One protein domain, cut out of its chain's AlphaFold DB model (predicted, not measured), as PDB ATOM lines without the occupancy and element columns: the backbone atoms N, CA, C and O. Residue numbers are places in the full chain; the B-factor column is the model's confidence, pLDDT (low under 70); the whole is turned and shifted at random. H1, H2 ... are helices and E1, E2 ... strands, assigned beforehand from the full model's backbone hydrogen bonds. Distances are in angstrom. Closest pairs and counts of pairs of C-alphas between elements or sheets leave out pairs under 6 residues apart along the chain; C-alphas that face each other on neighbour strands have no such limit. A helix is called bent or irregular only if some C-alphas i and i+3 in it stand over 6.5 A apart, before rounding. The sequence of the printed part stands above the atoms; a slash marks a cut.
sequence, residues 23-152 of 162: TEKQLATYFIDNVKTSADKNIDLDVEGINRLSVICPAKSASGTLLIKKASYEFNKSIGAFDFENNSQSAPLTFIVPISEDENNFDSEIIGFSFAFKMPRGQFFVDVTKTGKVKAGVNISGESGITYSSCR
ATOM      1  N   THR A  23     -14.631  53.198 -18.402       90.00
ATOM      2  CA  THR A  23     -15.240  52.022 -19.041       90.00
ATOM      3  C   THR A  23     -16.197  51.289 -18.101       90.00
ATOM      4  O   THR A  23     -16.012  51.296 -16.882       90.00
ATOM      5  N   GLU A  24     -17.166  50.558 -18.663       92.06
ATOM      6  CA  GLU A  24     -18.067  49.673 -17.903       92.06
ATOM      7  C   GLU A  24     -17.288  48.679 -17.029       92.06
ATOM      8  O   GLU A  24     -17.614  48.485 -15.861       92.06
ATOM      9  N   LYS A  25     -16.205  48.101 -17.570       94.31
ATOM     10  CA  LYS A  25     -15.314  47.186 -16.844       94.31
ATOM     11  C   LYS A  25     -14.699  47.847 -15.609       94.31
ATOM     12  O   LYS A  25     -14.672  47.238 -14.544       94.31
ATOM     13  N   GLN A  26     -14.193  49.074 -15.742       92.31
ATOM     14  CA  GLN A  26     -13.598  49.801 -14.618       92.31
ATOM     15  C   GLN A  26     -14.645  50.084 -13.540       92.31
ATOM     16  O   GLN A  26     -14.416  49.738 -12.385       92.31
ATOM     17  N   LEU A  27     -15.808  50.624 -13.917       91.94
ATOM     18  CA  LEU A  27     -16.899  50.896 -12.973       91.94
ATOM     19  C   LEU A  27     -17.360  49.636 -12.247       91.94
ATOM     20  O   LEU A  27     -17.457  49.634 -11.022       91.94
ATOM     21  N   ALA A  28     -17.599  48.557 -12.994       94.94
ATOM     22  CA  ALA A  28     -18.022  47.292 -12.420       94.94
ATOM     23  C   ALA A  28     -16.967  46.728 -11.467       94.94
ATOM     24  O   ALA A  28     -17.314  46.280 -10.383       94.94
ATOM     25  N   THR A  29     -15.685  46.780 -11.840       94.81
ATOM     26  CA  THR A  29     -14.590  46.301 -10.983       94.81
ATOM     27  C   THR A  29     -14.572  47.053  -9.656       94.81
ATOM     28  O   THR A  29     -14.666  46.422  -8.609       94.81
ATOM     29  N   TYR A  30     -14.563  48.390  -9.687       92.19
ATOM     30  CA  TYR A  30     -14.559  49.197  -8.464       92.19
ATOM     31  C   TYR A  30     -15.801  48.973  -7.605       92.19
ATOM     32  O   TYR A  30     -15.696  48.837  -6.387       92.19
ATOM     33  N   PHE A  31     -16.976  48.901  -8.231       94.19
ATOM     34  CA  PHE A  31     -18.222  48.631  -7.526       94.19
ATOM     35  C   PHE A  31     -18.200  47.255  -6.839       94.19
ATOM     36  O   PHE A  31     -18.502  47.154  -5.652       94.19
ATOM     37  N   ILE A  32     -17.794  46.197  -7.551       96.06
ATOM     38  CA  ILE A  32     -17.714  44.833  -7.005       96.06
ATOM     39  C   ILE A  32     -16.661  44.734  -5.898       96.06
ATOM     40  O   ILE A  32     -16.932  44.119  -4.868       96.06
ATOM     41  N   ASP A  33     -15.495  45.357  -6.065       94.56
ATOM     42  CA  ASP A  33     -14.441  45.350  -5.047       94.56
ATOM     43  C   ASP A  33     -14.886  46.079  -3.766       94.56
ATOM     44  O   ASP A  33     -14.607  45.608  -2.659       94.56
ATOM     45  N   ASN A  34     -15.650  47.171  -3.890       93.75
ATOM     46  CA  ASN A  34     -16.263  47.853  -2.748       93.75
ATOM     47  C   ASN A  34     -17.296  46.961  -2.051       93.75
ATOM     48  O   ASN A  34     -17.214  46.761  -0.838       93.75
ATOM     49  N   VAL A  35     -18.231  46.366  -2.798       95.50
ATOM     50  CA  VAL A  35     -19.235  45.438  -2.242       95.50
ATOM     51  C   VAL A  35     -18.563  44.272  -1.521       95.50
ATOM     52  O   VAL A  35     -18.938  43.954  -0.392       95.50
ATOM     53  N   LYS A  36     -17.525  43.677  -2.122       95.31
ATOM     54  CA  LYS A  36     -16.749  42.606  -1.492       95.31
ATOM     55  C   LYS A  36     -16.086  43.089  -0.205       95.31
ATOM     56  O   LYS A  36     -16.227  42.445   0.826       95.31
ATOM     57  N   THR A  37     -15.412  44.237  -0.242       93.62
ATOM     58  CA  THR A  37     -14.743  44.810   0.936       93.62
ATOM     59  C   THR A  37     -15.733  45.065   2.072       93.62
ATOM     60  O   THR A  37     -15.430  44.765   3.226       93.62
ATOM     61  N   SER A  38     -16.922  45.581   1.750       94.56
ATOM     62  CA  SER A  38     -18.008  45.780   2.712       94.56
ATOM     63  C   SER A  38     -18.463  44.464   3.341       94.56
ATOM     64  O   SER A  38     -18.547  44.392   4.566       94.56
ATOM     65  N   ALA A  39     -18.665  43.415   2.538       95.38
ATOM     66  CA  ALA A  39     -19.074  42.099   3.024       95.38
ATOM     67  C   ALA A  39     -17.986  41.408   3.866       95.38
ATOM     68  O   ALA A  39     -18.280  40.934   4.960       95.38
ATOM     69  N   ASP A  40     -16.734  41.401   3.399       94.69
ATOM     70  CA  ASP A  40     -15.600  40.758   4.077       94.69
ATOM     71  C   ASP A  40     -15.276  41.421   5.421       94.69
ATOM     72  O   ASP A  40     -14.951  40.750   6.400       94.69
ATOM     73  N   LYS A  41     -15.311  42.759   5.460       94.31
ATOM     74  CA  LYS A  41     -14.901  43.545   6.633       94.31
ATOM     75  C   LYS A  41     -16.077  43.985   7.501       94.31
ATOM     76  O   LYS A  41     -15.853  44.600   8.540       94.31
ATOM     77  N   ASN A  42     -17.310  43.692   7.085       92.50
ATOM     78  CA  ASN A  42     -18.545  44.141   7.729       92.50
ATOM     79  C   ASN A  42     -18.612  45.673   7.925       92.50
ATOM     80  O   ASN A  42     -19.115  46.177   8.936       92.50
ATOM     81  N   ILE A  43     -18.104  46.424   6.947       91.31
ATOM     82  CA  ILE A  43     -18.073  47.892   6.967       91.31
ATOM     83  C   ILE A  43     -19.163  48.478   6.080       91.31
ATOM     84  O   ILE A  43     -19.600  47.851   5.113       91.31
ATOM     85  N   ASP A  44     -19.581  49.694   6.394       91.38
ATOM     86  CA  ASP A  44     -20.499  50.445   5.548       91.38
ATOM     87  C   ASP A  44     -19.718  51.078   4.383       91.38
ATOM     88  O   ASP A  44     -18.553  51.443   4.525       91.38
ATOM     89  N   LEU A  45     -20.359  51.174   3.219       86.25
ATOM     90  CA  LEU A  45     -19.868  51.903   2.055       86.25
ATOM     91  C   LEU A  45     -20.291  53.365   2.199       86.25
ATOM     92  O   LEU A  45     -21.429  53.738   1.891       86.25
ATOM     93  N   ASP A  46     -19.380  54.177   2.718       68.75
ATOM     94  CA  ASP A  46     -19.503  55.627   2.744       68.75
ATOM     95  C   ASP A  46     -19.400  56.234   1.331       68.75
ATOM     96  O   ASP A  46     -19.177  55.559   0.325       68.75
ATOM     97  N   VAL A  47     -19.662  57.538   1.244       58.00
ATOM     98  CA  VAL A  47     -19.755  58.308  -0.010       58.00
ATOM     99  C   VAL A  47     -18.426  58.444  -0.762       58.00
ATOM    100  O   VAL A  47     -18.433  58.911  -1.898       58.00
ATOM    101  N   GLU A  48     -17.299  58.039  -0.169       60.69
ATOM    102  CA  GLU A  48     -15.978  58.111  -0.812       60.69
ATOM    103  C   GLU A  48     -15.727  56.956  -1.802       60.69
ATOM    104  O   GLU A  48     -14.835  57.037  -2.656       60.69
ATOM    105  N   GLY A  49     -16.528  55.885  -1.718       63.72
ATOM    106  CA  GLY A  49     -16.520  54.761  -2.650       63.72
ATOM    107  C   GLY A  49     -17.678  54.803  -3.650       63.72
ATOM    108  O   GLY A  49     -18.767  55.300  -3.366       63.72
ATOM    109  N   ILE A  50     -17.475  54.196  -4.825       76.31
ATOM    110  CA  ILE A  50     -18.578  53.896  -5.748       76.31
ATOM    111  C   ILE A  50     -19.486  52.873  -5.072       76.31
ATOM    112  O   ILE A  50     -19.183  51.680  -5.031       76.31
ATOM    113  N   ASN A  51     -20.591  53.371  -4.533       86.19
ATOM    114  CA  ASN A  51     -21.621  52.601  -3.847       86.19
ATOM    115  C   ASN A  51     -22.941  52.569  -4.644       86.19
ATOM    116  O   ASN A  51     -23.958  52.043  -4.184       86.19
ATOM    117  N   ARG A  52     -22.913  53.127  -5.860       91.50
ATOM    118  CA  ARG A  52     -24.026  53.180  -6.805       91.50
ATOM    119  C   ARG A  52     -23.582  52.689  -8.173       91.50
ATOM    120  O   ARG A  52     -22.471  52.985  -8.603       91.50
ATOM    121  N   LEU A  53     -24.469  51.983  -8.863       93.62
ATOM    122  CA  LEU A  53     -24.259  51.545 -10.236       93.62
ATOM    123  C   LEU A  53     -25.553  51.712 -11.031       93.62
ATOM    124  O   LEU A  53     -26.554  51.053 -10.749       93.62
ATOM    125  N   SER A  54     -25.533  52.593 -12.025       94.75
ATOM    126  CA  SER A  54     -26.662  52.798 -12.931       94.75
ATOM    127  C   SER A  54     -26.672  51.722 -14.016       94.75
ATOM    128  O   SER A  54     -25.658  51.471 -14.669       94.75
ATOM    129  N   VAL A  55     -27.823  51.082 -14.205       95.50
ATOM    130  CA  VAL A  55     -28.035  49.963 -15.124       95.50
ATOM    131  C   VAL A  55     -29.129  50.329 -16.120       95.50
ATOM    132  O   VAL A  55     -30.232  50.720 -15.740       95.50
ATOM    133  N   ILE A  56     -28.831  50.156 -17.406       95.94
ATOM    134  CA  ILE A  56     -29.758  50.393 -18.512       95.94
ATOM    135  C   ILE A  56     -30.107  49.053 -19.150       95.94
ATOM    136  O   ILE A  56     -29.242  48.369 -19.702       95.94
ATOM    137  N   CYS A  57     -31.386  48.698 -19.110       95.75
ATOM    138  CA  CYS A  57     -31.925  47.477 -19.692       95.75
ATOM    139  C   CYS A  57     -32.810  47.783 -20.918       95.75
ATOM    140  O   CYS A  57     -33.348  48.886 -21.034       95.75
ATOM    141  N   PRO A  58     -33.024  46.809 -21.827       94.62
ATOM    142  CA  PRO A  58     -33.950  46.963 -22.954       94.62
ATOM    143  C   PRO A  58     -35.377  47.320 -22.515       94.62
ATOM    144  O   PRO A  58     -36.042  48.144 -23.140       94.62
ATOM    145  N   ALA A  59     -35.842  46.724 -21.414       89.81
ATOM    146  CA  ALA A  59     -37.091  47.100 -20.768       89.81
ATOM    147  C   ALA A  59     -36.831  48.201 -19.732       89.81
ATOM    148  O   ALA A  59     -36.163  47.957 -18.728       89.81
ATOM    149  N   LYS A  60     -37.423  49.388 -19.925       87.38
ATOM    150  CA  LYS A  60     -37.287  50.523 -18.989       87.38
ATOM    151  C   LYS A  60     -37.701  50.197 -17.553       87.38
ATOM    152  O   LYS A  60     -37.182  50.787 -16.619       87.38
ATOM    153  N   SER A  61     -38.622  49.252 -17.366       88.06
ATOM    154  CA  SER A  61     -39.048  48.788 -16.041       88.06
ATOM    155  C   SER A  61     -37.984  47.988 -15.284       88.06
ATOM    156  O   SER A  61     -38.183  47.708 -14.109       88.06
ATOM    157  N   ALA A  62     -36.894  47.592 -15.946       92.31
ATOM    158  CA  ALA A  62     -35.740  46.932 -15.339       92.31
ATOM    159  C   ALA A  62     -34.500  47.846 -15.273       92.31
ATOM    160  O   ALA A  62     -33.505  47.467 -14.661       92.31
ATOM    161  N   SER A  63     -34.551  49.033 -15.891       95.75
ATOM    162  CA  SER A  63     -33.513  50.058 -15.756       95.75
ATOM    163  C   SER A  63     -33.630  50.775 -14.415       95.75
ATOM    164  O   SER A  63     -34.726  50.939 -13.869       95.75
ATOM    165  N   GLY A  64     -32.503  51.242 -13.892       95.69
ATOM    166  CA  GLY A  64     -32.473  51.936 -12.615       95.69
ATOM    167  C   GLY A  64     -31.076  52.044 -12.032       95.69
ATOM    168  O   GLY A  64     -30.077  51.794 -12.701       95.69
ATOM    169  N   THR A  65     -31.010  52.416 -10.761       95.62
ATOM    170  CA  THR A  65     -29.760  52.527 -10.014       95.62
ATOM    171  C   THR A  65     -29.731  51.489  -8.911       95.62
ATOM    172  O   THR A  65     -30.606  51.456  -8.048       95.62
ATOM    173  N   LEU A  66     -28.686  50.673  -8.899       95.69
ATOM    174  CA  LEU A  66     -28.334  49.861  -7.750       95.69
ATOM    175  C   LEU A  66     -27.619  50.738  -6.720       95.69
ATOM    176  O   LEU A  66     -26.616  51.357  -7.056       95.69
ATOM    177  N   LEU A  67     -28.103  50.781  -5.479       94.38
ATOM    178  CA  LEU A  67     -27.453  51.455  -4.355       94.38
ATOM    179  C   LEU A  67     -27.131  50.452  -3.245       94.38
ATOM    180  O   LEU A  67     -28.034  49.785  -2.737       94.38
ATOM    181  N   ILE A  68     -25.873  50.396  -2.810       95.38
ATOM    182  CA  ILE A  68     -25.414  49.531  -1.718       95.38
ATOM    183  C   ILE A  68     -24.786  50.396  -0.632       95.38
ATOM    184  O   ILE A  68     -23.759  51.013  -0.854       95.38
ATOM    185  N   LYS A  69     -25.375  50.430   0.562       93.94
ATOM    186  CA  LYS A  69     -24.774  51.086   1.736       93.94
ATOM    187  C   LYS A  69     -23.976  50.117   2.595       93.94
ATOM    188  O   LYS A  69     -23.045  50.528   3.267       93.94
ATOM    189  N   LYS A  70     -24.363  48.846   2.608       94.50
ATOM    190  CA  LYS A  70     -23.674  47.785   3.340       94.50
ATOM    191  C   LYS A  70     -23.941  46.459   2.651       94.50
ATOM    192  O   LYS A  70     -25.088  46.163   2.318       94.50
ATOM    193  N   ALA A  71     -22.910  45.657   2.466       95.56
ATOM    194  CA  ALA A  71     -23.011  44.304   1.956       95.56
ATOM    195  C   ALA A  71     -22.768  43.296   3.084       95.56
ATOM    196  O   ALA A  71     -21.986  43.532   3.998       95.56
ATOM    197  N   SER A  72     -23.459  42.165   3.018       96.25
ATOM    198  CA  SER A  72     -23.254  41.020   3.897       96.25
ATOM    199  C   SER A  72     -23.705  39.754   3.181       96.25
ATOM    200  O   SER A  72     -24.736  39.758   2.507       96.25
ATOM    201  N   TYR A  73     -22.949  38.671   3.360       94.75
ATOM    202  CA  TYR A  73     -23.305  37.340   2.862       94.75
ATOM    203  C   TYR A  73     -24.498  36.722   3.604       94.75
ATOM    204  O   TYR A  73     -25.077  35.741   3.145       94.75
ATOM    205  N   GLU A  74     -24.891  37.299   4.741       94.25
ATOM    206  CA  GLU A  74     -26.064  36.874   5.491       94.25
ATOM    207  C   GLU A  74     -27.354  37.494   4.935       94.25
ATOM    208  O   GLU A  74     -27.436  38.679   4.589       94.25
ATOM    209  N   PHE A  75     -28.413  36.687   4.924       90.94
ATOM    210  CA  PHE A  75     -29.741  37.111   4.493       90.94
ATOM    211  C   PHE A  75     -30.273  38.269   5.354       90.94
ATOM    212  O   PHE A  75     -30.218  38.224   6.583       90.94
ATOM    213  N   ASN A  76     -30.824  39.303   4.710       91.50
ATOM    214  CA  ASN A  76     -31.358  40.525   5.326       91.50
ATOM    215  C   ASN A  76     -30.361  41.344   6.170       91.50
ATOM    216  O   ASN A  76     -30.782  42.204   6.946       91.50
ATOM    217  N   LYS A  77     -29.050  41.108   6.043       94.94
ATOM    218  CA  LYS A  77     -28.015  41.926   6.706       94.94
ATOM    219  C   LYS A  77     -27.405  42.985   5.792       94.94
ATOM    220  O   LYS A  77     -26.792  43.931   6.281       94.94
ATOM    221  N   SER A  78     -27.582  42.840   4.480       95.38
ATOM    222  CA  SER A  78     -27.207  43.873   3.516       95.38
ATOM    223  C   SER A  78     -28.172  45.064   3.585       95.38
ATOM    224  O   SER A  78     -29.374  44.891   3.777       95.38
ATOM    225  N   ILE A  79     -27.652  46.276   3.394       95.44
ATOM    226  CA  ILE A  79     -28.420  47.521   3.321       95.44
ATOM    227  C   ILE A  79     -28.226  48.098   1.925       95.44
ATOM    228  O   ILE A  79     -27.129  48.506   1.549       95.44
ATOM    229  N   GLY A  80     -29.305  48.169   1.160       95.62
ATOM    230  CA  GLY A  80     -29.289  48.687  -0.198       95.62
ATOM    231  C   GLY A  80     -30.682  48.699  -0.802       95.62
ATOM    232  O   GLY A  80     -31.645  48.236  -0.186       95.62
ATOM    233  N   ALA A  81     -30.786  49.231  -2.009       96.81
ATOM    234  CA  ALA A  81     -32.014  49.220  -2.783       96.81
ATOM    235  C   ALA A  81     -31.711  49.288  -4.279       96.81
ATOM    236  O   ALA A  81     -30.646  49.755  -4.688       96.81
ATOM    237  N   PHE A  82     -32.673  48.854  -5.081       97.06
ATOM    238  CA  PHE A  82     -32.731  49.171  -6.496       97.06
ATOM    239  C   PHE A  82     -33.782  50.254  -6.720       97.06
ATOM    240  O   PHE A  82     -34.947  50.072  -6.360       97.06
ATOM    241  N   ASP A  83     -33.363  51.378  -7.282       95.44
ATOM    242  CA  ASP A  83     -34.233  52.506  -7.590       95.44
ATOM    243  C   ASP A  83     -34.566  52.515  -9.083       95.44
ATOM    244  O   ASP A  83     -33.677  52.696  -9.916       95.44
ATOM    245  N   PHE A  84     -35.825  52.250  -9.432       94.88
ATOM    246  CA  PHE A  84     -36.229  52.051 -10.824       94.88
ATOM    247  C   PHE A  84     -36.367  53.382 -11.568       94.88
ATOM    248  O   PHE A  84     -37.017  54.310 -11.093       94.88
ATOM    249  N   GLU A  85     -35.861  53.441 -12.800       92.88
ATOM    250  CA  GLU A  85     -35.943  54.643 -13.649       92.88
ATOM    251  C   GLU A  85     -37.398  55.023 -13.988       92.88
ATOM    252  O   GLU A  85     -37.729  56.182 -14.218       92.88
ATOM    253  N   ASN A  86     -38.307  54.045 -13.997       87.88
ATOM    254  CA  ASN A  86     -39.718  54.259 -14.311       87.88
ATOM    255  C   ASN A  86     -40.541  54.874 -13.156       87.88
ATOM    256  O   ASN A  86     -41.770  54.872 -13.240       87.88
ATOM    257  N   ASN A  87     -39.896  55.378 -12.097       78.38
ATOM    258  CA  ASN A  87     -40.523  55.925 -10.886       78.38
ATOM    259  C   ASN A  87     -41.400  54.918 -10.115       78.38
ATOM    260  O   ASN A  87     -42.309  55.311  -9.381       78.38
ATOM    261  N   SER A  88     -41.158  53.614 -10.281       84.12
ATOM    262  CA  SER A  88     -41.744  52.608  -9.390       84.12
ATOM    263  C   SER A  88     -41.136  52.719  -7.994       84.12
ATOM    264  O   SER A  88     -40.043  53.251  -7.816       84.12
ATOM    265  N   GLN A  89     -41.823  52.167  -6.994       90.56
ATOM    266  CA  GLN A  89     -41.268  52.067  -5.647       90.56
ATOM    267  C   GLN A  89     -39.930  51.313  -5.672       90.56
ATOM    268  O   GLN A  89     -39.854  50.210  -6.219       90.56
ATOM    269  N   SER A  90     -38.897  51.891  -5.056       94.19
ATOM    270  CA  SER A  90     -37.582  51.261  -4.958       94.19
ATOM    271  C   SER A  90     -37.673  49.919  -4.216       94.19
ATOM    272  O   SER A  90     -38.383  49.788  -3.214       94.19
ATOM    273  N   ALA A  91     -36.939  48.917  -4.695       95.75
ATOM    274  CA  ALA A  91     -36.946  47.570  -4.136       95.75
ATOM    275  C   ALA A  91     -35.800  47.397  -3.129       95.75
ATOM    276  O   ALA A  91     -34.641  47.569  -3.510       95.75
ATOM    277  N   PRO A  92     -36.062  47.045  -1.859       96.81
ATOM    278  CA  PRO A  92     -35.001  46.877  -0.874       96.81
ATOM    279  C   PRO A  92     -34.180  45.612  -1.154       96.81
ATOM    280  O   PRO A  92     -34.724  44.552  -1.483       96.81
ATOM    281  N   LEU A  93     -32.863  45.727  -0.991       97.50
ATOM    282  CA  LEU A  93     -31.931  44.610  -1.088       97.50
ATOM    283  C   LEU A  93     -32.212  43.598   0.026       97.50
ATOM    284  O   LEU A  93     -32.409  43.966   1.181       97.50
ATOM    285  N   THR A  94     -32.230  42.321  -0.335       95.69
ATOM    286  CA  THR A  94     -32.511  41.206   0.576       95.69
ATOM    287  C   THR A  94     -31.237  40.418   0.868       95.69
ATOM    288  O   THR A  94     -30.915  40.163   2.025       95.69
ATOM    289  N   PHE A  95     -30.482  40.050  -0.166       96.00
ATOM    290  CA  PHE A  95     -29.213  39.336  -0.031       96.00
ATOM    291  C   PHE A  95     -28.351  39.520  -1.280       96.00
ATOM    292  O   PHE A  95     -28.837  39.953  -2.329       96.00
ATOM    293  N   ILE A  96     -27.073  39.173  -1.146       97.31
ATOM    294  CA  ILE A  96     -26.133  39.052  -2.258       97.31
ATOM    295  C   ILE A  96     -25.629  37.615  -2.351       97.31
ATOM    296  O   ILE A  96     -25.521  36.928  -1.334       97.31
ATOM    297  N   VAL A  97     -25.297  37.171  -3.558       95.38
ATOM    298  CA  VAL A  97     -24.678  35.865  -3.809       95.38
ATOM    299  C   VAL A  97     -23.401  36.085  -4.618       95.38
ATOM    300  O   VAL A  97     -23.478  36.734  -5.665       95.38
ATOM    301  N   PRO A  98     -22.233  35.602  -4.160       95.25
ATOM    302  CA  PRO A  98     -21.006  35.639  -4.951       95.25
ATOM    303  C   PRO A  98     -21.172  34.925  -6.293       95.25
ATOM    304  O   PRO A  98     -21.762  33.850  -6.359       95.25
ATOM    305  N   ILE A  99     -20.617  35.514  -7.348       95.38
ATOM    306  CA  ILE A  99     -20.417  34.856  -8.641       95.38
ATOM    307  C   ILE A  99     -18.928  34.540  -8.738       95.38
ATOM    308  O   ILE A  99     -18.108  35.462  -8.788       95.38
ATOM    309  N   SER A 100     -18.593  33.255  -8.744       92.50
ATOM    310  CA  SER A 100     -17.218  32.767  -8.864       92.50
ATOM    311  C   SER A 100     -16.840  32.529 -10.325       92.50
ATOM    312  O   SER A 100     -17.709  32.302 -11.165       92.50
ATOM    313  N   GLU A 101     -15.545  32.593 -10.640       89.38
ATOM    314  CA  GLU A 101     -15.042  32.243 -11.976       89.38
ATOM    315  C   GLU A 101     -15.286  30.763 -12.312       89.38
ATOM    316  O   GLU A 101     -15.642  30.435 -13.443       89.38
ATOM    317  N   ASP A 102     -15.148  29.889 -11.313       88.25
ATOM    318  CA  ASP A 102     -15.501  28.473 -11.376       88.25
ATOM    319  C   ASP A 102     -16.516  28.140 -10.277       88.25
ATOM    320  O   ASP A 102     -16.205  28.162  -9.086       88.25
ATOM    321  N   GLU A 103     -17.741  27.812 -10.685       78.62
ATOM    322  CA  GLU A 103     -18.855  27.483  -9.789       78.62
ATOM    323  C   GLU A 103     -18.633  26.181  -8.997       78.62
ATOM    324  O   GLU A 103     -19.297  25.960  -7.986       78.62
ATOM    325  N   ASN A 104     -17.697  25.324  -9.422       84.56
ATOM    326  CA  ASN A 104     -17.377  24.071  -8.733       84.56
ATOM    327  C   ASN A 104     -16.220  24.212  -7.737       84.56
ATOM    328  O   ASN A 104     -15.898  23.253  -7.032       84.56
ATOM    329  N   ASN A 105     -15.585  25.384  -7.677       82.94
ATOM    330  CA  ASN A 105     -14.437  25.642  -6.824       82.94
ATOM    331  C   ASN A 105     -14.746  26.762  -5.821       82.94
ATOM    332  O   ASN A 105     -14.775  27.942  -6.162       82.94
ATOM    333  N   PHE A 106     -14.925  26.387  -4.554       72.88
ATOM    334  CA  PHE A 106     -15.226  27.326  -3.469       72.88
ATOM    335  C   PHE A 106     -14.095  28.326  -3.176       72.88
ATOM    336  O   PHE A 106     -14.376  29.392  -2.636       72.88
ATOM    337  N   ASP A 107     -12.855  28.016  -3.567       80.81
ATOM    338  CA  ASP A 107     -11.696  28.909  -3.428       80.81
ATOM    339  C   ASP A 107     -11.472  29.788  -4.676       80.81
ATOM    340  O   ASP A 107     -10.491  30.528  -4.760       80.81
ATOM    341  N   SER A 108     -12.360  29.696  -5.673       88.12
ATOM    342  CA  SER A 108     -12.285  30.491  -6.899       88.12
ATOM    343  C   SER A 108     -12.458  31.989  -6.623       88.12
ATOM    344  O   SER A 108     -13.135  32.408  -5.680       88.12
ATOM    345  N   GLU A 109     -11.852  32.818  -7.477       91.12
ATOM    346  CA  GLU A 109     -12.001  34.265  -7.392       91.12
ATOM    347  C   GLU A 109     -13.473  34.670  -7.563       91.12
ATOM    348  O   GLU A 109     -14.156  34.271  -8.510       91.12
ATOM    349  N   ILE A 110     -13.951  35.534  -6.662       92.56
ATOM    350  CA  ILE A 110     -15.239  36.209  -6.815       92.56
ATOM    351  C   ILE A 110     -15.107  37.259  -7.924       92.56
ATOM    352  O   ILE A 110     -14.501  38.319  -7.738       92.56
ATOM    353  N   ILE A 111     -15.733  36.982  -9.064       95.94
ATOM    354  CA  ILE A 111     -15.749  37.853 -10.244       95.94
ATOM    355  C   ILE A 111     -16.992  38.742 -10.315       95.94
ATOM    356  O   ILE A 111     -17.122  39.531 -11.250       95.94
ATOM    357  N   GLY A 112     -17.923  38.623  -9.372       97.50
ATOM    358  CA  GLY A 112     -19.156  39.398  -9.375       97.50
ATOM    359  C   GLY A 112     -20.092  39.063  -8.225       97.50
ATOM    360  O   GLY A 112     -19.777  38.247  -7.361       97.50
ATOM    361  N   PHE A 113     -21.268  39.680  -8.251       98.06
ATOM    362  CA  PHE A 113     -22.356  39.396  -7.323       98.06
ATOM    363  C   PHE A 113     -23.697  39.386  -8.053       98.06
ATOM    364  O   PHE A 113     -23.940  40.209  -8.940       98.06
ATOM    365  N   SER A 114     -24.574  38.476  -7.638       97.56
ATOM    366  CA  SER A 114     -26.013  38.591  -7.852       97.56
ATOM    367  C   SER A 114     -26.627  39.318  -6.660       97.56
ATOM    368  O   SER A 114     -26.391  38.946  -5.510       97.56
ATOM    369  N   PHE A 115     -27.398  40.364  -6.928       98.06
ATOM    370  CA  PHE A 115     -28.103  41.166  -5.937       98.06
ATOM    371  C   PHE A 115     -29.594  40.860  -6.032       98.06
ATOM    372  O   PHE A 115     -30.188  41.056  -7.091       98.06
ATOM    373  N   ALA A 116     -30.202  40.413  -4.936       97.12
ATOM    374  CA  ALA A 116     -31.617  40.062  -4.895       97.12
ATOM    375  C   ALA A 116     -32.422  41.104  -4.111       97.12
ATOM    376  O   ALA A 116     -32.133  41.387  -2.947       97.12
ATOM    377  N   PHE A 117     -33.469  41.640  -4.728       96.69
ATOM    378  CA  PHE A 117     -34.334  42.676  -4.172       96.69
ATOM    379  C   PHE A 117     -35.747  42.147  -3.980       96.69
ATOM    380  O   PHE A 117     -36.291  41.423  -4.820       96.69
ATOM    381  N   LYS A 118     -36.369  42.547  -2.875       93.88
ATOM    382  CA  LYS A 118     -37.737  42.151  -2.560       93.88
ATOM    383  C   LYS A 118     -38.720  42.940  -3.418       93.88
ATOM    384  O   LYS A 118     -38.730  44.167  -3.372       93.88
ATOM    385  N   MET A 119     -39.604  42.230  -4.111       92.31
ATOM    386  CA  MET A 119     -40.729  42.800  -4.850       92.31
ATOM    387  C   MET A 119     -42.060  42.288  -4.275       92.31
ATOM    388  O   MET A 119     -42.100  41.198  -3.703       92.31
ATOM    389  N   PRO A 120     -43.185  43.007  -4.446       89.00
ATOM    390  CA  PRO A 120     -44.487  42.559  -3.939       89.00
ATOM    391  C   PRO A 120     -44.939  41.177  -4.439       89.00
ATOM    392  O   PRO A 120     -45.671  40.486  -3.740       89.00
ATOM    393  N   ARG A 121     -44.518  40.773  -5.647       88.25
ATOM    394  CA  ARG A 121     -44.925  39.513  -6.301       88.25
ATOM    395  C   ARG A 121     -43.763  38.552  -6.572       88.25
ATOM    396  O   ARG A 121     -43.876  37.692  -7.442       88.25
ATOM    397  N   GLY A 122     -42.650  38.709  -5.858       92.06
ATOM    398  CA  GLY A 122     -41.477  37.859  -6.022       92.06
ATOM    399  C   GLY A 122     -40.178  38.604  -5.754       92.06
ATOM    400  O   GLY A 122     -40.076  39.359  -4.786       92.06
ATOM    401  N   GLN A 123     -39.181  38.388  -6.603       93.56
ATOM    402  CA  GLN A 123     -37.850  38.967  -6.452       93.56
ATOM    403  C   GLN A 123     -37.360  39.552  -7.770       93.56
ATOM    404  O   GLN A 123     -37.619  39.015  -8.848       93.56
ATOM    405  N   PHE A 124     -36.651  40.666  -7.662       95.75
ATOM    406  CA  PHE A 124     -35.878  41.242  -8.752       95.75
ATOM    407  C   PHE A 124     -34.405  40.938  -8.507       95.75
ATOM    408  O   PHE A 124     -33.961  40.930  -7.362       95.75
ATOM    409  N   PHE A 125     -33.656  40.685  -9.569       97.00
ATOM    410  CA  PHE A 125     -32.246  40.340  -9.513       97.00
ATOM    411  C   PHE A 125     -31.459  41.263 -10.421       97.00
ATOM    412  O   PHE A 125     -31.906  41.581 -11.522       97.00
ATOM    413  N   VAL A 126     -30.264  41.636  -9.987       98.06
ATOM    414  CA  VAL A 126     -29.255  42.248 -10.849       98.06
ATOM    415  C   VAL A 126     -27.973  41.466 -10.649       98.06
ATOM    416  O   VAL A 126     -27.485  41.383  -9.531       98.06
ATOM    417  N   ASP A 127     -27.419  40.909 -11.715       98.06
ATOM    418  CA  ASP A 127     -26.115  40.255 -11.677       98.06
ATOM    419  C   ASP A 127     -25.103  41.196 -12.319       98.06
ATOM    420  O   ASP A 127     -25.331  41.681 -13.430       98.06
ATOM    421  N   VAL A 128     -23.993  41.447 -11.628       98.19
ATOM    422  CA  VAL A 128     -22.911  42.327 -12.084       98.19
ATOM    423  C   VAL A 128     -21.587  41.592 -11.939       98.19
ATOM    424  O   VAL A 128     -21.274  41.080 -10.865       98.19
ATOM    425  N   THR A 129     -20.783  41.575 -13.000       97.81
ATOM    426  CA  THR A 129     -19.425  41.013 -12.977       97.81
ATOM    427  C   THR A 129     -18.370  42.092 -13.200       97.81
ATOM    428  O   THR A 129     -18.603  43.064 -13.917       97.81
ATOM    429  N   LYS A 130     -17.153  41.888 -12.680       96.75
ATOM    430  CA  LYS A 130     -15.986  42.775 -12.870       96.75
ATOM    431  C   LYS A 130     -15.647  43.017 -14.344       96.75
ATOM    432  O   LYS A 130     -15.037  44.021 -14.695       96.75
ATOM    433  N   THR A 131     -16.060  42.119 -15.239       95.44
ATOM    434  CA  THR A 131     -15.896  42.268 -16.693       95.44
ATOM    435  C   THR A 131     -16.803  43.340 -17.311       95.44
ATOM    436  O   THR A 131     -16.619  43.661 -18.482       95.44
ATOM    437  N   GLY A 132     -17.749  43.900 -16.549       95.69
ATOM    438  CA  GLY A 132     -18.725  44.891 -17.011       95.69
ATOM    439  C   GLY A 132     -20.046  44.290 -17.497       95.69
ATOM    440  O   GLY A 132     -20.945  45.033 -17.878       95.69
ATOM    441  N   LYS A 133     -20.199  42.959 -17.481       96.94
ATOM    442  CA  LYS A 133     -21.462  42.325 -17.872       96.94
ATOM    443  C   LYS A 133     -22.502  42.527 -16.777       96.94
ATOM    444  O   LYS A 133     -22.236  42.263 -15.605       96.94
ATOM    445  N   VAL A 134     -23.698  42.941 -17.193       97.81
ATOM    446  CA  VAL A 134     -24.856  43.098 -16.316       97.81
ATOM    447  C   VAL A 134     -26.067  42.407 -16.922       97.81
ATOM    448  O   VAL A 134     -26.312  42.491 -18.127       97.81
ATOM    449  N   LYS A 135     -26.853  41.732 -16.089       97.31
ATOM    450  CA  LYS A 135     -28.185  41.250 -16.461       97.31
ATOM    451  C   LYS A 135     -29.157  41.512 -15.321       97.31
ATOM    452  O   LYS A 135     -28.788  41.396 -14.158       97.31
ATOM    453  N   ALA A 136     -30.387  41.855 -15.665       97.19
ATOM    454  CA  ALA A 136     -31.472  42.014 -14.710       97.19
ATOM    455  C   ALA A 136     -32.467  40.872 -14.890       97.19
ATOM    456  O   ALA A 136     -32.714  40.445 -16.019       97.19
ATOM    457  N   GLY A 137     -33.027  40.367 -13.799       94.50
ATOM    458  CA  GLY A 137     -33.961  39.254 -13.843       94.50
ATOM    459  C   GLY A 137     -35.109  39.392 -12.863       94.50
ATOM    460  O   GLY A 137     -35.040  40.138 -11.893       94.50
ATOM    461  N   VAL A 138     -36.185  38.660 -13.125       92.56
ATOM    462  CA  VAL A 138     -37.333  38.561 -12.220       92.56
ATOM    463  C   VAL A 138     -37.645  37.101 -11.939       92.56
ATOM    464  O   VAL A 138     -37.644  36.268 -12.848       92.56
ATOM    465  N   ASN A 139     -37.934  36.804 -10.678       91.94
ATOM    466  CA  ASN A 139     -38.636  35.594 -10.278       91.94
ATOM    467  C   ASN A 139     -40.016  35.997  -9.768       91.94
ATOM    468  O   ASN A 139     -40.129  36.824  -8.859       91.94
ATOM    469  N   ILE A 140     -41.058  35.419 -10.358       88.12
ATOM    470  CA  ILE A 140     -42.444  35.655  -9.965       88.12
ATOM    471  C   ILE A 140     -42.884  34.505  -9.060       88.12
ATOM    472  O   ILE A 140     -42.638  33.335  -9.344       88.12
ATOM    473  N   SER A 141     -43.549  34.830  -7.953       81.62
ATOM    474  CA  SER A 141     -44.076  33.815  -7.036       81.62
ATOM    475  C   SER A 141     -45.074  32.895  -7.744       81.62
ATOM    476  O   SER A 141     -46.061  33.367  -8.306       81.62
ATOM    477  N   GLY A 142     -44.827  31.585  -7.679       80.62
ATOM    478  CA  GLY A 142     -45.620  30.567  -8.375       80.62
ATOM    479  C   GLY A 142     -45.073  30.172  -9.751       80.62
ATOM    480  O   GLY A 142     -45.582  29.222 -10.340       80.62
ATOM    481  N   GLU A 143     -44.022  30.838 -10.236       86.50
ATOM    482  CA  GLU A 143     -43.296  30.474 -11.455       86.50
ATOM    483  C   GLU A 143     -41.921  29.876 -11.117       86.50
ATOM    484  O   GLU A 143     -41.303  30.203 -10.100       86.50
ATOM    485  N   SER A 144     -41.435  28.977 -11.976       83.00
ATOM    486  CA  SER A 144     -40.116  28.357 -11.822       83.00
ATOM    487  C   SER A 144     -39.048  29.156 -12.563       83.00
ATOM    488  O   SER A 144     -39.190  29.435 -13.751       83.00
ATOM    489  N   GLY A 145     -37.931  29.425 -11.885       87.38
ATOM    490  CA  GLY A 145     -36.740  30.030 -12.482       87.38
ATOM    491  C   GLY A 145     -36.744  31.559 -12.509       87.38
ATOM    492  O   GLY A 145     -37.680  32.220 -12.062       87.38
ATOM    493  N   ILE A 146     -35.643  32.123 -13.005       89.31
ATOM    494  CA  ILE A 146     -35.445  33.568 -13.148       89.31
ATOM    495  C   ILE A 146     -35.388  33.884 -14.639       89.31
ATOM    496  O   ILE A 146     -34.572  33.316 -15.366       89.31
ATOM    497  N   THR A 147     -36.227  34.813 -15.092       90.31
ATOM    498  CA  THR A 147     -36.158  35.318 -16.469       90.31
ATOM    499  C   THR A 147     -35.201  36.498 -16.511       90.31
ATOM    500  O   THR A 147     -35.489  37.521 -15.894       90.31
ATOM    501  N   TYR A 148     -34.084  36.365 -17.232       93.94
ATOM    502  CA  TYR A 148     -33.058  37.404 -17.350       93.94
ATOM    503  C   TYR A 148     -33.119  38.164 -18.678       93.94
ATOM    504  O   TYR A 148     -33.432  37.607 -19.729       93.94
ATOM    505  N   SER A 149     -32.717  39.431 -18.632       95.44
ATOM    506  CA  SER A 149     -32.423  40.274 -19.785       95.44
ATOM    507  C   SER A 149     -31.022  40.866 -19.645       95.44
ATOM    508  O   SER A 149     -30.633  41.302 -18.559       95.44
ATOM    509  N   SER A 150     -30.260  40.876 -20.736       97.50
ATOM    510  CA  SER A 150     -28.949  41.526 -20.779       97.50
ATOM    511  C   SER A 150     -29.107  43.042 -20.700       97.50
ATOM    512  O   SER A 150     -29.888  43.627 -21.450       97.50
ATOM    513  N   CYS A 151     -28.331  43.670 -19.826       97.38
ATOM    514  CA  CYS A 151     -28.313  45.109 -19.601       97.38
ATOM    515  C   CYS A 151     -26.883  45.642 -19.756       97.38
ATOM    516  O   CYS A 151     -25.940  44.881 -19.987       97.38
ATOM    517  N   ARG A 152     -26.714  46.956 -19.632       96.25
ATOM    518  CA  ARG A 152     -25.407  47.621 -19.656       96.25
ATOM    519  C   ARG A 152     -25.272  48.621 -18.518       96.25
ATOM    520  O   ARG A 152     -26.279  49.050 -17.956       96.25
TER     521      ARG A 152
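This is residues 23 to 152 of the 162 residues of the protein "Phage protein" of Escherichia coli (UniProt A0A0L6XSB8). One strongly twisted sheet of eight strands is bent back on itself into two leaves, E1 to E3 facing E5 to E8 with E4 as the hinge, and it curls like part of a barrel. The single helix, H1, lies across one end of this fold, near strands of both leaves, while the sheet's edges E1 and E8 come near each other at Ile 56 and Arg 152. The printed part has 130 residues, with H1 first and then E1 to E8; the sheet's order is E1 - E2 - E3 - E4 - E5 - E6 - E7 - E8, all antiparallel, and the class is mixed, helices and strands. The whole is compact and rounded, with a radius of gyration of the C-alphas of 13.8 A and spans of 35 by 34 by 30 A.

The strands are E1, residues 52 to 56; E2, 64 to 70; E3, 79 to 84; E4, 91 to 100, 25.1 A long; E5, 110 to 119, 26.4 A; E6, 122 to 129, 23.3 A; E7, 134 to 140, 20.1 A; and E8, 147 to 152. E8 ends at C-alpha 152, (-25.407, 47.621, -19.656). H1, residues 24 to 41, is 25.5 A long and begins at C-alpha 24, (-18.067, 49.673, -17.903).

The eight strands form a meander, each strand the antiparallel neighbour of the one before. E4 bends by 63 degrees at residue 94, and its pairing is staggered: residues 91 to 92 pair with E3 and residues 93 to 100 with E5. N 82 and O 91 are 2.8 A apart between E3 and E4, and N 97 and O 114 are 2.9 A apart between E4 and E5, both within hydrogen-bond range. In one leaf, E1 and E2 stand at 157 degrees with N 53 and O 66 at 2.9 A, and E2 and E3 have N 67 and O 81 at 2.9 A. In the other, N 115 and O 126 of E5 and E6 are 2.8 A apart, N 125 and O 137 of E6 and E7 are 2.8 A apart, and N 149 and O 136 of E8 and E7 are 2.8 A apart. The edge strands E1 and E8 have their closest C-alphas at Ile 56 and Arg 152, 5.3 A, while E2 and E8 are apart. H1 is on the sheet; its closest C-alphas to E2 are those of Ser 38 and Lys 70, 6.0 A, and to E5 those of Ile 32 and Gly 112, 6.1 A. In H1 every O i to N i+4 pair is within hydrogen-bond range.

The C-alphas farthest apart are those of Glu 48 and Gly 142, 41.2 A. The printed part has no cut. The links E5 to E6 and E6 to E7 are tight, the others are short, and none is long. The mean pLDDT of the printed part is 91.9, and residues 46 to 49, between H1 and E1, are under 70.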